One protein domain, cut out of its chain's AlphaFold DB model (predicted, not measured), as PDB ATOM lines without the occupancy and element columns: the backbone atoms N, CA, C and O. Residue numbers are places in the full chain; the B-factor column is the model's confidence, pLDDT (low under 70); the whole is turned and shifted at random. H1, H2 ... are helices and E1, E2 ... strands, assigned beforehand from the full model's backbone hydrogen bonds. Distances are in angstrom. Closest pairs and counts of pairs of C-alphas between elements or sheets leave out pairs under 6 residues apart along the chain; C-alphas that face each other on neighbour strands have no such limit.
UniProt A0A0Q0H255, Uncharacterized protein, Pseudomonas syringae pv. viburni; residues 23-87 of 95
ATOM      1  N   LEU A  23     -19.222   1.615 -46.958       97.75
ATOM      2  CA  LEU A  23     -19.677   1.642 -45.564       97.75
ATOM      3  C   LEU A  23     -18.996   0.551 -44.731       97.75
ATOM      4  O   LEU A  23     -18.532   0.834 -43.632       97.75
ATOM      5  N   ARG A  24     -18.877  -0.678 -45.254       97.38
ATOM      6  CA  ARG A  24     -18.153  -1.765 -44.569       97.38
ATOM      7  C   ARG A  24     -16.689  -1.408 -44.321       97.38
ATOM      8  O   ARG A  24     -16.200  -1.628 -43.217       97.38
ATOM      9  N   ALA A  25     -16.010  -0.845 -45.319       97.38
ATOM     10  CA  ALA A  25     -14.624  -0.406 -45.197       97.38
ATOM     11  C   ALA A  25     -14.477   0.693 -44.129       97.38
ATOM     12  O   ALA A  25     -13.693   0.541 -43.199       97.38
ATOM     13  N   LEU A  26     -15.300   1.743 -44.178       97.62
ATOM     14  CA  LEU A  26     -15.260   2.827 -43.188       97.62
ATOM     15  C   LEU A  26     -15.559   2.345 -41.760       97.62
ATOM     16  O   LEU A  26     -14.921   2.805 -40.816       97.62
ATOM     17  N   LEU A  27     -16.498   1.409 -41.586       97.62
ATOM     18  CA  LEU A  27     -16.802   0.816 -40.278       97.62
ATOM     19  C   LEU A  27     -15.618   0.006 -39.737       97.62
ATOM     20  O   LEU A  27     -15.271   0.130 -38.566       97.62
ATOM     21  N   LEU A  28     -14.946  -0.772 -40.588       97.38
ATOM     22  CA  LEU A  28     -13.713  -1.472 -40.220       97.38
ATOM     23  C   LEU A  28     -12.599  -0.486 -39.840       97.38
ATOM     24  O   LEU A  28     -11.910  -0.695 -38.841       97.38
ATOM     25  N   GLU A  29     -12.444   0.616 -40.573       97.38
ATOM     26  CA  GLU A  29     -11.498   1.670 -40.194       97.38
ATOM     27  C   GLU A  29     -11.834   2.271 -38.831       97.38
ATOM     28  O   GLU A  29     -10.934   2.476 -38.014       97.38
ATOM     29  N   ALA A  30     -13.120   2.504 -38.550       96.50
ATOM     30  CA  ALA A  30     -13.572   3.040 -37.268       96.50
ATOM     31  C   ALA A  30     -13.281   2.070 -36.112       96.50
ATOM     32  O   ALA A  30     -12.946   2.505 -35.013       96.50
ATOM     33  N   CYS A  31     -13.287   0.765 -36.391       95.88
ATOM     34  CA  CYS A  31     -12.846  -0.290 -35.477       95.88
ATOM     35  C   CYS A  31     -11.308  -0.437 -35.389       95.88
ATOM     36  O   CYS A  31     -10.799  -1.365 -34.751       95.88
ATOM     37  N   GLY A  32     -10.530   0.448 -36.021       96.19
ATOM     38  CA  GLY A  32      -9.069   0.506 -35.923       96.19
ATOM     39  C   GLY A  32      -8.311  -0.373 -36.921       96.19
ATOM     40  O   GLY A  32      -7.176  -0.772 -36.648       96.19
ATOM     41  N   TYR A  33      -8.924  -0.698 -38.058       97.69
ATOM     42  CA  TYR A  33      -8.259  -1.396 -39.156       97.69
ATOM     43  C   TYR A  33      -7.769  -0.414 -40.232       97.69
ATOM     44  O   TYR A  33      -8.280   0.687 -40.399       97.69
ATOM     45  N   GLU A  34      -6.743  -0.797 -40.982       97.00
ATOM     46  CA  GLU A  34      -6.490  -0.277 -42.322       97.00
ATOM     47  C   GLU A  34      -7.296  -1.104 -43.309       97.00
ATOM     48  O   GLU A  34      -7.228  -2.334 -43.246       97.00
ATOM     49  N   THR A  35      -8.024  -0.454 -44.217       97.12
ATOM     50  CA  THR A  35      -8.835  -1.164 -45.206       97.12
ATOM     51  C   THR A  35      -8.397  -0.893 -46.634       97.12
ATOM     52  O   THR A  35      -7.914   0.189 -46.963       97.12
ATOM     53  N   LYS A  36      -8.556  -1.899 -47.497       94.69
ATOM     54  CA  LYS A  36      -8.358  -1.792 -48.945       94.69
ATOM     55  C   LYS A  36      -9.500  -2.503 -49.650       94.69
ATOM     56  O   LYS A  36      -9.767  -3.665 -49.353       94.69
ATOM     57  N   VAL A  37     -10.141  -1.812 -50.587       92.69
ATOM     58  CA  VAL A  37     -11.201  -2.363 -51.439       92.69
ATOM     59  C   VAL A  37     -10.639  -2.513 -52.847       92.69
ATOM     60  O   VAL A  37     -10.163  -1.532 -53.415       92.69
ATOM     61  N   PHE A  38     -10.650  -3.725 -53.396       89.69
ATOM     62  CA  PHE A  38     -10.097  -4.006 -54.722       89.69
ATOM     63  C   PHE A  38     -10.785  -5.191 -55.395       89.69
ATOM     64  O   PHE A  38     -11.495  -5.961 -54.749       89.69
ATOM     65  N   GLU A  39     -10.570  -5.339 -56.698       85.00
ATOM     66  CA  GLU A  39     -11.075  -6.471 -57.471       85.00
ATOM     67  C   GLU A  39     -10.120  -7.668 -57.339       85.00
ATOM     68  O   GLU A  39      -8.926  -7.553 -57.607       85.00
ATOM     69  N   PHE A  40     -10.632  -8.811 -56.878       74.38
ATOM     70  CA  PHE A  40      -9.833 -10.006 -56.585       74.38
ATOM     71  C   PHE A  40      -9.551 -10.870 -57.826       74.38
ATOM     72  O   PHE A  40      -8.504 -11.510 -57.898       74.38
ATOM     73  N   ILE A  41     -10.465 -10.898 -58.803       69.06
ATOM     74  CA  ILE A  41     -10.348 -11.680 -60.048       69.06
ATOM     75  C   ILE A  41     -10.883 -10.833 -61.210       69.06
ATOM     76  O   ILE A  41     -11.824 -10.058 -61.027       69.06
ATOM     77  N   SER A  42     -10.292 -11.002 -62.399       61.50
ATOM     78  CA  SER A  42     -10.792 -10.447 -63.665       61.50
ATOM     79  C   SER A  42     -12.297 -10.709 -63.857       61.50
ATOM     80  O   SER A  42     -12.808 -11.776 -63.505       61.50
ATOM     81  N   LEU A  43     -12.994  -9.740 -64.465       59.00
ATOM     82  CA  LEU A  43     -14.424  -9.775 -64.814       59.00
ATOM     83  C   LEU A  43     -14.834 -10.993 -65.662       59.00
ATOM     84  O   LEU A  43     -16.017 -11.303 -65.756       59.00
ATOM     85  N   GLU A  44     -13.872 -11.696 -66.262       62.53
ATOM     86  CA  GLU A  44     -14.087 -12.839 -67.157       62.53
ATOM     87  C   GLU A  44     -14.740 -14.062 -66.488       62.53
ATOM     88  O   GLU A  44     -15.207 -14.962 -67.190       62.53
ATOM     89  N   HIS A  45     -14.806 -14.121 -65.149       57.53
ATOM     90  CA  HIS A  45     -15.240 -15.332 -64.437       57.53
ATOM     91  C   HIS A  45     -16.371 -15.146 -63.407       57.53
ATOM     92  O   HIS A  45     -17.002 -16.134 -63.029       57.53
ATOM     93  N   THR A  46     -16.677 -13.927 -62.942       56.09
ATOM     94  CA  THR A  46     -17.780 -13.677 -61.984       56.09
ATOM     95  C   THR A  46     -18.166 -12.190 -61.924       56.09
ATOM     96  O   THR A  46     -17.332 -11.327 -62.164       56.09
ATOM     97  N   ASN A  47     -19.431 -11.889 -61.588       59.38
ATOM     98  CA  ASN A  47     -19.940 -10.522 -61.368       59.38
ATOM     99  C   ASN A  47     -19.736 -10.008 -59.924       59.38
ATOM    100  O   ASN A  47     -20.041  -8.853 -59.647       59.38
ATOM    101  N   LYS A  48     -19.267 -10.847 -58.987       60.53
ATOM    102  CA  LYS A  48     -18.962 -10.468 -57.594       60.53
ATOM    103  C   LYS A  48     -17.471 -10.593 -57.326       60.53
ATOM    104  O   LYS A  48     -17.006 -11.664 -56.941       60.53
ATOM    105  N   ASN A  49     -16.740  -9.499 -57.521       69.62
ATOM    106  CA  ASN A  49     -15.274  -9.537 -57.505       69.62
ATOM    107  C   ASN A  49     -14.636  -8.569 -56.506       69.62
ATOM    108  O   ASN A  49     -13.411  -8.527 -56.438       69.62
ATOM    109  N   LYS A  50     -15.411  -7.805 -55.724       82.06
ATOM    110  CA  LYS A  50     -14.841  -6.877 -54.738       82.06
ATOM    111  C   LYS A  50     -14.451  -7.605 -53.456       82.06
ATOM    112  O   LYS A  50     -15.271  -8.275 -52.832       82.06
ATOM    113  N   MET A  51     -13.197  -7.436 -53.056       89.19
ATOM    114  CA  MET A  51     -12.650  -7.910 -51.793       89.19
ATOM    115  C   MET A  51     -12.287  -6.721 -50.905       89.19
ATOM    116  O   MET A  51     -11.669  -5.757 -51.361       89.19
ATOM    117  N   ILE A  52     -12.666  -6.809 -49.627       94.81
ATOM    118  CA  ILE A  52     -12.256  -5.868 -48.583       94.81
ATOM    119  C   ILE A  52     -11.200  -6.563 -47.728       94.81
ATOM    120  O   ILE A  52     -11.503  -7.507 -47.000       94.81
ATOM    121  N   LEU A  53      -9.960  -6.095 -47.815       95.38
ATOM    122  CA  LEU A  53      -8.883  -6.496 -46.916       95.38
ATOM    123  C   LEU A  53      -8.848  -5.538 -45.728       95.38
ATOM    124  O   LEU A  53      -8.849  -4.326 -45.935       95.38
ATOM    125  N   ALA A  54      -8.770  -6.074 -44.511       97.31
ATOM    126  CA  ALA A  54      -8.639  -5.294 -43.287       97.31
ATOM    127  C   ALA A  54      -7.473  -5.808 -42.438       97.31
ATOM    128  O   ALA A  54      -7.430  -6.986 -42.083       97.31
ATOM    129  N   VAL A  55      -6.537  -4.927 -42.090       97.50
ATOM    130  CA  VAL A  55      -5.379  -5.248 -41.241       97.50
ATOM    131  C   VAL A  55      -5.428  -4.374 -39.996       97.50
ATOM    132  O   VAL A  55      -5.569  -3.158 -40.100       97.50
ATOM    133  N   LYS A  56      -5.353  -4.974 -38.803       97.38
ATOM    134  CA  LYS A  56      -5.416  -4.212 -37.549       97.38
ATOM    135  C   LYS A  56      -4.195  -3.296 -37.449       97.38
ATOM    136  O   LYS A  56      -3.067  -3.764 -37.588       97.38
ATOM    137  N   ARG A  57      -4.415  -2.002 -37.200       95.12
ATOM    138  CA  ARG A  57      -3.318  -1.043 -37.022       95.12
ATOM    139  C   ARG A  57      -2.777  -1.103 -35.598       95.12
ATOM    140  O   ARG A  57      -3.550  -1.250 -34.653       95.12
ATOM    141  N   ALA A  58      -1.466  -0.912 -35.460       95.44
ATOM    142  CA  ALA A  58      -0.854  -0.611 -34.166       95.44
ATOM    143  C   ALA A  58      -1.314   0.766 -33.652       95.44
ATOM    144  O   ALA A  58      -1.626   0.911 -32.474       95.44
ATOM    145  N   GLU A  59      -1.435   1.739 -34.562       95.19
ATOM    146  CA  GLU A  59      -1.950   3.084 -34.297       95.19
ATOM    147  C   GLU A  59      -3.243   3.326 -35.104       95.19
ATOM    148  O   GLU A  59      -3.198   3.546 -36.321       95.19
ATOM    149  N   PRO A  60      -4.423   3.222 -34.464       93.19
ATOM    150  CA  PRO A  60      -5.709   3.450 -35.117       93.19
ATOM    151  C   PRO A  60      -5.895   4.892 -35.604       93.19
ATOM    152  O   PRO A  60      -5.427   5.845 -34.982       93.19
ATOM    153  N   ALA A  61      -6.649   5.060 -36.693       91.31
ATOM    154  CA  ALA A  61      -7.116   6.378 -37.120       91.31
ATOM    155  C   ALA A  61      -8.136   6.955 -36.120       91.31
ATOM    156  O   ALA A  61      -8.758   6.216 -35.361       91.31
ATOM    157  N   ASN A  62      -8.334   8.279 -36.141       92.56
ATOM    158  CA  ASN A  62      -9.273   8.951 -35.243       92.56
ATOM    159  C   ASN A  62     -10.731   8.517 -35.529       92.56
ATOM    160  O   ASN A  62     -11.280   8.905 -36.570       92.56
ATOM    161  N   PRO A  63     -11.406   7.809 -34.599       89.56
ATOM    162  CA  PRO A  63     -12.764   7.309 -34.823       89.56
ATOM    163  C   PRO A  63     -13.793   8.420 -35.055       89.56
ATOM    164  O   PRO A  63     -14.753   8.227 -35.795       89.56
ATOM    165  N   ALA A  64     -13.591   9.612 -34.480       91.94
ATOM    166  CA  ALA A  64     -14.519  10.728 -34.653       91.94
ATOM    167  C   ALA A  64     -14.575  11.213 -36.107       91.94
ATOM    168  O   ALA A  64     -15.655  11.491 -36.621       91.94
ATOM    169  N   GLN A  65     -13.429  11.262 -36.791       94.38
ATOM    170  CA  GLN A  65     -13.375  11.657 -38.202       94.38
ATOM    171  C   GLN A  65     -14.036  10.609 -39.102       94.38
ATOM    172  O   GLN A  65     -14.723  10.955 -40.060       94.38
ATOM    173  N   LEU A  66     -13.860   9.327 -38.778       95.50
ATOM    174  CA  LEU A  66     -14.475   8.231 -39.527       95.50
ATOM    175  C   LEU A  66     -15.994   8.207 -39.345       95.50
ATOM    176  O   LEU A  66     -16.712   8.053 -40.329       95.50
ATOM    177  N   ARG A  67     -16.494   8.470 -38.129       94.44
ATOM    178  CA  ARG A  67     -17.934   8.637 -37.877       94.44
ATOM    179  C   ARG A  67     -18.540   9.748 -38.730       94.44
ATOM    180  O   ARG A  67     -19.592   9.529 -39.319       94.44
ATOM    181  N   VAL A  68     -17.873  10.898 -38.854       96.44
ATOM    182  CA  VAL A  68     -18.346  11.991 -39.725       96.44
ATOM    183  C   VAL A  68     -18.479  11.513 -41.172       96.44
ATOM    184  O   VAL A  68     -19.549  11.660 -41.754       96.44
ATOM    185  N   ARG A  69     -17.458  10.844 -41.720       97.06
ATOM    186  CA  ARG A  69     -17.495  10.311 -43.095       97.06
ATOM    187  C   ARG A  69     -18.604   9.277 -43.308       97.06
ATOM    188  O   ARG A  69     -19.259   9.284 -44.348       97.06
ATOM    189  N   ILE A  70     -18.827   8.395 -42.329       97.19
ATOM    190  CA  ILE A  70     -19.924   7.415 -42.363       97.19
ATOM    191  C   ILE A  70     -21.271   8.142 -42.427       97.19
ATOM    192  O   ILE A  70     -22.097   7.813 -43.279       97.19
ATOM    193  N   GLN A  71     -21.486   9.152 -41.575       96.88
ATOM    194  CA  GLN A  71     -22.740   9.908 -41.563       96.88
ATOM    195  C   GLN A  71     -22.941  10.736 -42.836       96.88
ATOM    196  O   GLN A  71     -24.049  10.764 -43.359       96.88
ATOM    197  N   GLU A  72     -21.892  11.353 -43.381       97.56
ATOM    198  CA  GLU A  72     -21.957  12.071 -44.661       97.56
ATOM    199  C   GLU A  72     -22.378  11.144 -45.806       97.56
ATOM    200  O   GLU A  72     -23.277  11.480 -46.580       97.56
ATOM    201  N   LEU A  73     -21.779   9.951 -45.886       97.44
ATOM    202  CA  LEU A  73     -22.124   8.960 -46.902       97.44
ATOM    203  C   LEU A  73     -23.566   8.462 -46.732       97.44
ATOM    204  O   LEU A  73     -24.316   8.403 -47.708       97.44
ATOM    205  N   LYS A  74     -23.977   8.149 -45.497       97.75
ATOM    206  CA  LYS A  74     -25.356   7.752 -45.184       97.75
ATOM    207  C   LYS A  74     -26.353   8.846 -45.562       97.75
ATOM    208  O   LYS A  74     -27.325   8.559 -46.256       97.75
ATOM    209  N   ALA A  75     -26.090  10.094 -45.179       97.38
ATOM    210  CA  ALA A  75     -26.950  11.234 -45.477       97.38
ATOM    211  C   ALA A  75     -27.075  11.479 -46.985       97.38
ATOM    212  O   ALA A  75     -28.181  11.679 -47.484       97.38
ATOM    213  N   PHE A  76     -25.967  11.399 -47.728       95.50
ATOM    214  CA  PHE A  76     -25.969  11.579 -49.180       95.50
ATOM    215  C   PHE A  76     -26.869  10.561 -49.900       95.50
ATOM    216  O   PHE A  76     -27.566  10.919 -50.851       95.50
ATOM    217  N   TYR A  77     -26.879   9.308 -49.437       94.25
ATOM    218  CA  TYR A  77     -27.702   8.236 -50.008       94.25
ATOM    219  C   TYR A  77     -29.067   8.057 -49.330       94.25
ATOM    220  O   TYR A  77     -29.840   7.202 -49.755       94.25
ATOM    221  N   GLY A  78     -29.385   8.850 -48.304       95.12
ATOM    222  CA  GLY A  78     -30.628   8.710 -47.541       95.12
ATOM    223  C   GLY A  78     -30.719   7.403 -46.744       95.12
ATOM    224  O   GLY A  78     -31.814   6.892 -46.526       95.12
ATOM    225  N   ILE A  79     -29.583   6.840 -46.327       96.50
ATOM    226  CA  ILE A  79     -29.511   5.613 -45.529       96.50
ATOM    227  C   ILE A  79     -29.745   5.980 -44.061       96.50
ATOM    228  O   ILE A  79     -28.842   6.474 -43.386       96.50
ATOM    229  N   SER A  80     -30.950   5.729 -43.556       94.94
ATOM    230  CA  SER A  80     -31.278   5.925 -42.138       94.94
ATOM    231  C   SER A  80     -30.635   4.857 -41.253       94.94
ATOM    232  O   SER A  80     -30.103   5.161 -40.186       94.94
ATOM    233  N   GLU A  81     -30.620   3.612 -41.725       94.25
ATOM    234  CA  GLU A  81     -30.209   2.447 -40.947       94.25
ATOM    235  C   GLU A  81     -29.131   1.641 -41.665       94.25
ATOM    236  O   GLU A  81     -29.173   1.428 -42.877       94.25
ATOM    237  N   GLN A  82     -28.155   1.172 -40.891       96.31
ATOM    238  CA  GLN A  82     -27.093   0.298 -41.365       96.31
ATOM    239  C   GLN A  82     -26.890  -0.799 -40.310       96.31
ATOM    240  O   GLN A  82     -26.537  -0.533 -39.160       96.31
ATOM    241  N   CYS A  83     -27.178  -2.045 -40.694       96.56
ATOM    242  CA  CYS A  83     -27.222  -3.174 -39.763       96.56
ATOM    243  C   CYS A  83     -25.861  -3.460 -39.102       96.56
ATOM    244  O   CYS A  83     -25.791  -3.620 -37.889       96.56
ATOM    245  N   LEU A  84     -24.766  -3.458 -39.869       96.44
ATOM    246  CA  LEU A  84     -23.420  -3.698 -39.338       96.44
ATOM    247  C   LEU A  84     -22.988  -2.615 -38.334       96.44
ATOM    248  O   LEU A  84     -22.411  -2.946 -37.310       96.44
ATOM    249  N   GLU A  85     -23.285  -1.343 -38.597       96.94
ATOM    250  CA  GLU A  85     -23.043  -0.228 -37.674       96.94
ATOM    251  C   GLU A  85     -23.764  -0.466 -36.343       96.94
ATOM    252  O   GLU A  85     -23.150  -0.357 -35.286       96.94
ATOM    253  N   THR A  86     -25.035  -0.879 -36.402       96.38
ATOM    254  CA  THR A  86     -25.848  -1.177 -35.211       96.38
ATOM    255  C   THR A  86     -25.263  -2.339 -34.405       96.38
ATOM    256  O   THR A  86     -25.149  -2.253 -33.185       96.38
ATOM    257  N   LEU A  87     -24.850  -3.415 -35.082       97.50
ATOM    258  CA  LEU A  87     -24.226  -4.577 -34.440       97.50
ATOM    259  C   LEU A  87     -22.898  -4.205 -33.766       97.50
ATOM    260  O   LEU A  87     -22.671  -4.549 -32.613       97.50
TER     261      LEU A  87
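AT A GLANCE: This is residues 23 to 87 of the 95 residues of an uncharacterized protein of Pseudomonas syringae pv. viburni (UniProt A0A0Q0H255). A short helix, H1, sits in the middle, with the long two-stranded hairpin of E1 and E2 packed on one side, the longer helix H2 side by side with it on the other, and the small closing helix H3 near it on a third side. The hairpin reaches well beyond H1 as an arm, and the turn at its tip, residues 42 to 47, sticks out free of the rest. The printed part has 65 residues, with three named helices and two named strands in the order H1, E1, E2, H2, H3; the sheet is E1 - E2, antiparallel, and the class is mixed, helices and strands. The whole is loose, with a radius of gyration of the C-alphas of 13.8 A and spans of 40 by 34 by 19 A.

HOW THE PARTS SIT: H1, residues 23 to 30, has its centre 3.2 A from the mean of the C-alphas. A tight link joins it to E1, residues 33 to 39; their closest C-alphas are those of Ala 25 and Thr 35, 5.8 A apart. E1 and E2, residues 50 to 56, are antiparallel neighbours and form a hairpin, with 160 degrees between their N-to-C directions. N 34 and O 55, at 2.8 A, and N 51 and O 38, also at 2.8 A, are within hydrogen-bond range. The closest C-alphas of H1 and E2 are those of Ala 25 and Ile 52, 6.8 A apart. H2, residues 63 to 77, touches H1 at a shallow tilt of 14 degrees, opposite ways; their closest C-alphas are those of Ala 30 and Pro 63, 5.0 A apart. H3, residues 83 to 87, is close to H1 but not clearly touching; their closest C-alphas are those of Leu 27 and Glu 85, 6.8 A apart. H3 is apart from H2 and from both strands, and E1 is apart from H2. In H1, H2 and H3 every O i to N i+4 pair is within hydrogen-bond range.

IN THESE COORDINATES: H1 begins at C-alpha 23, at (-19.677, 1.642, -45.564), and is 10.4 A long from first to last C-alpha. E1 is 19.2 A long and ends at C-alpha 39, at (-11.075, -6.471, -57.471). E2 is 19.8 A long, H2 21.3 A and H3 6.3 A. H3 ends at C-alpha 87, at (-24.226, -4.577, -34.440).

THE WHOLE: The two C-alphas farthest apart, those of Glu 44 and Ala 64, are 40.2 A apart. The printed part has no cut, and no link is long. The mean pLDDT of the printed part is 90.2; residues 41 to 49 are under 70.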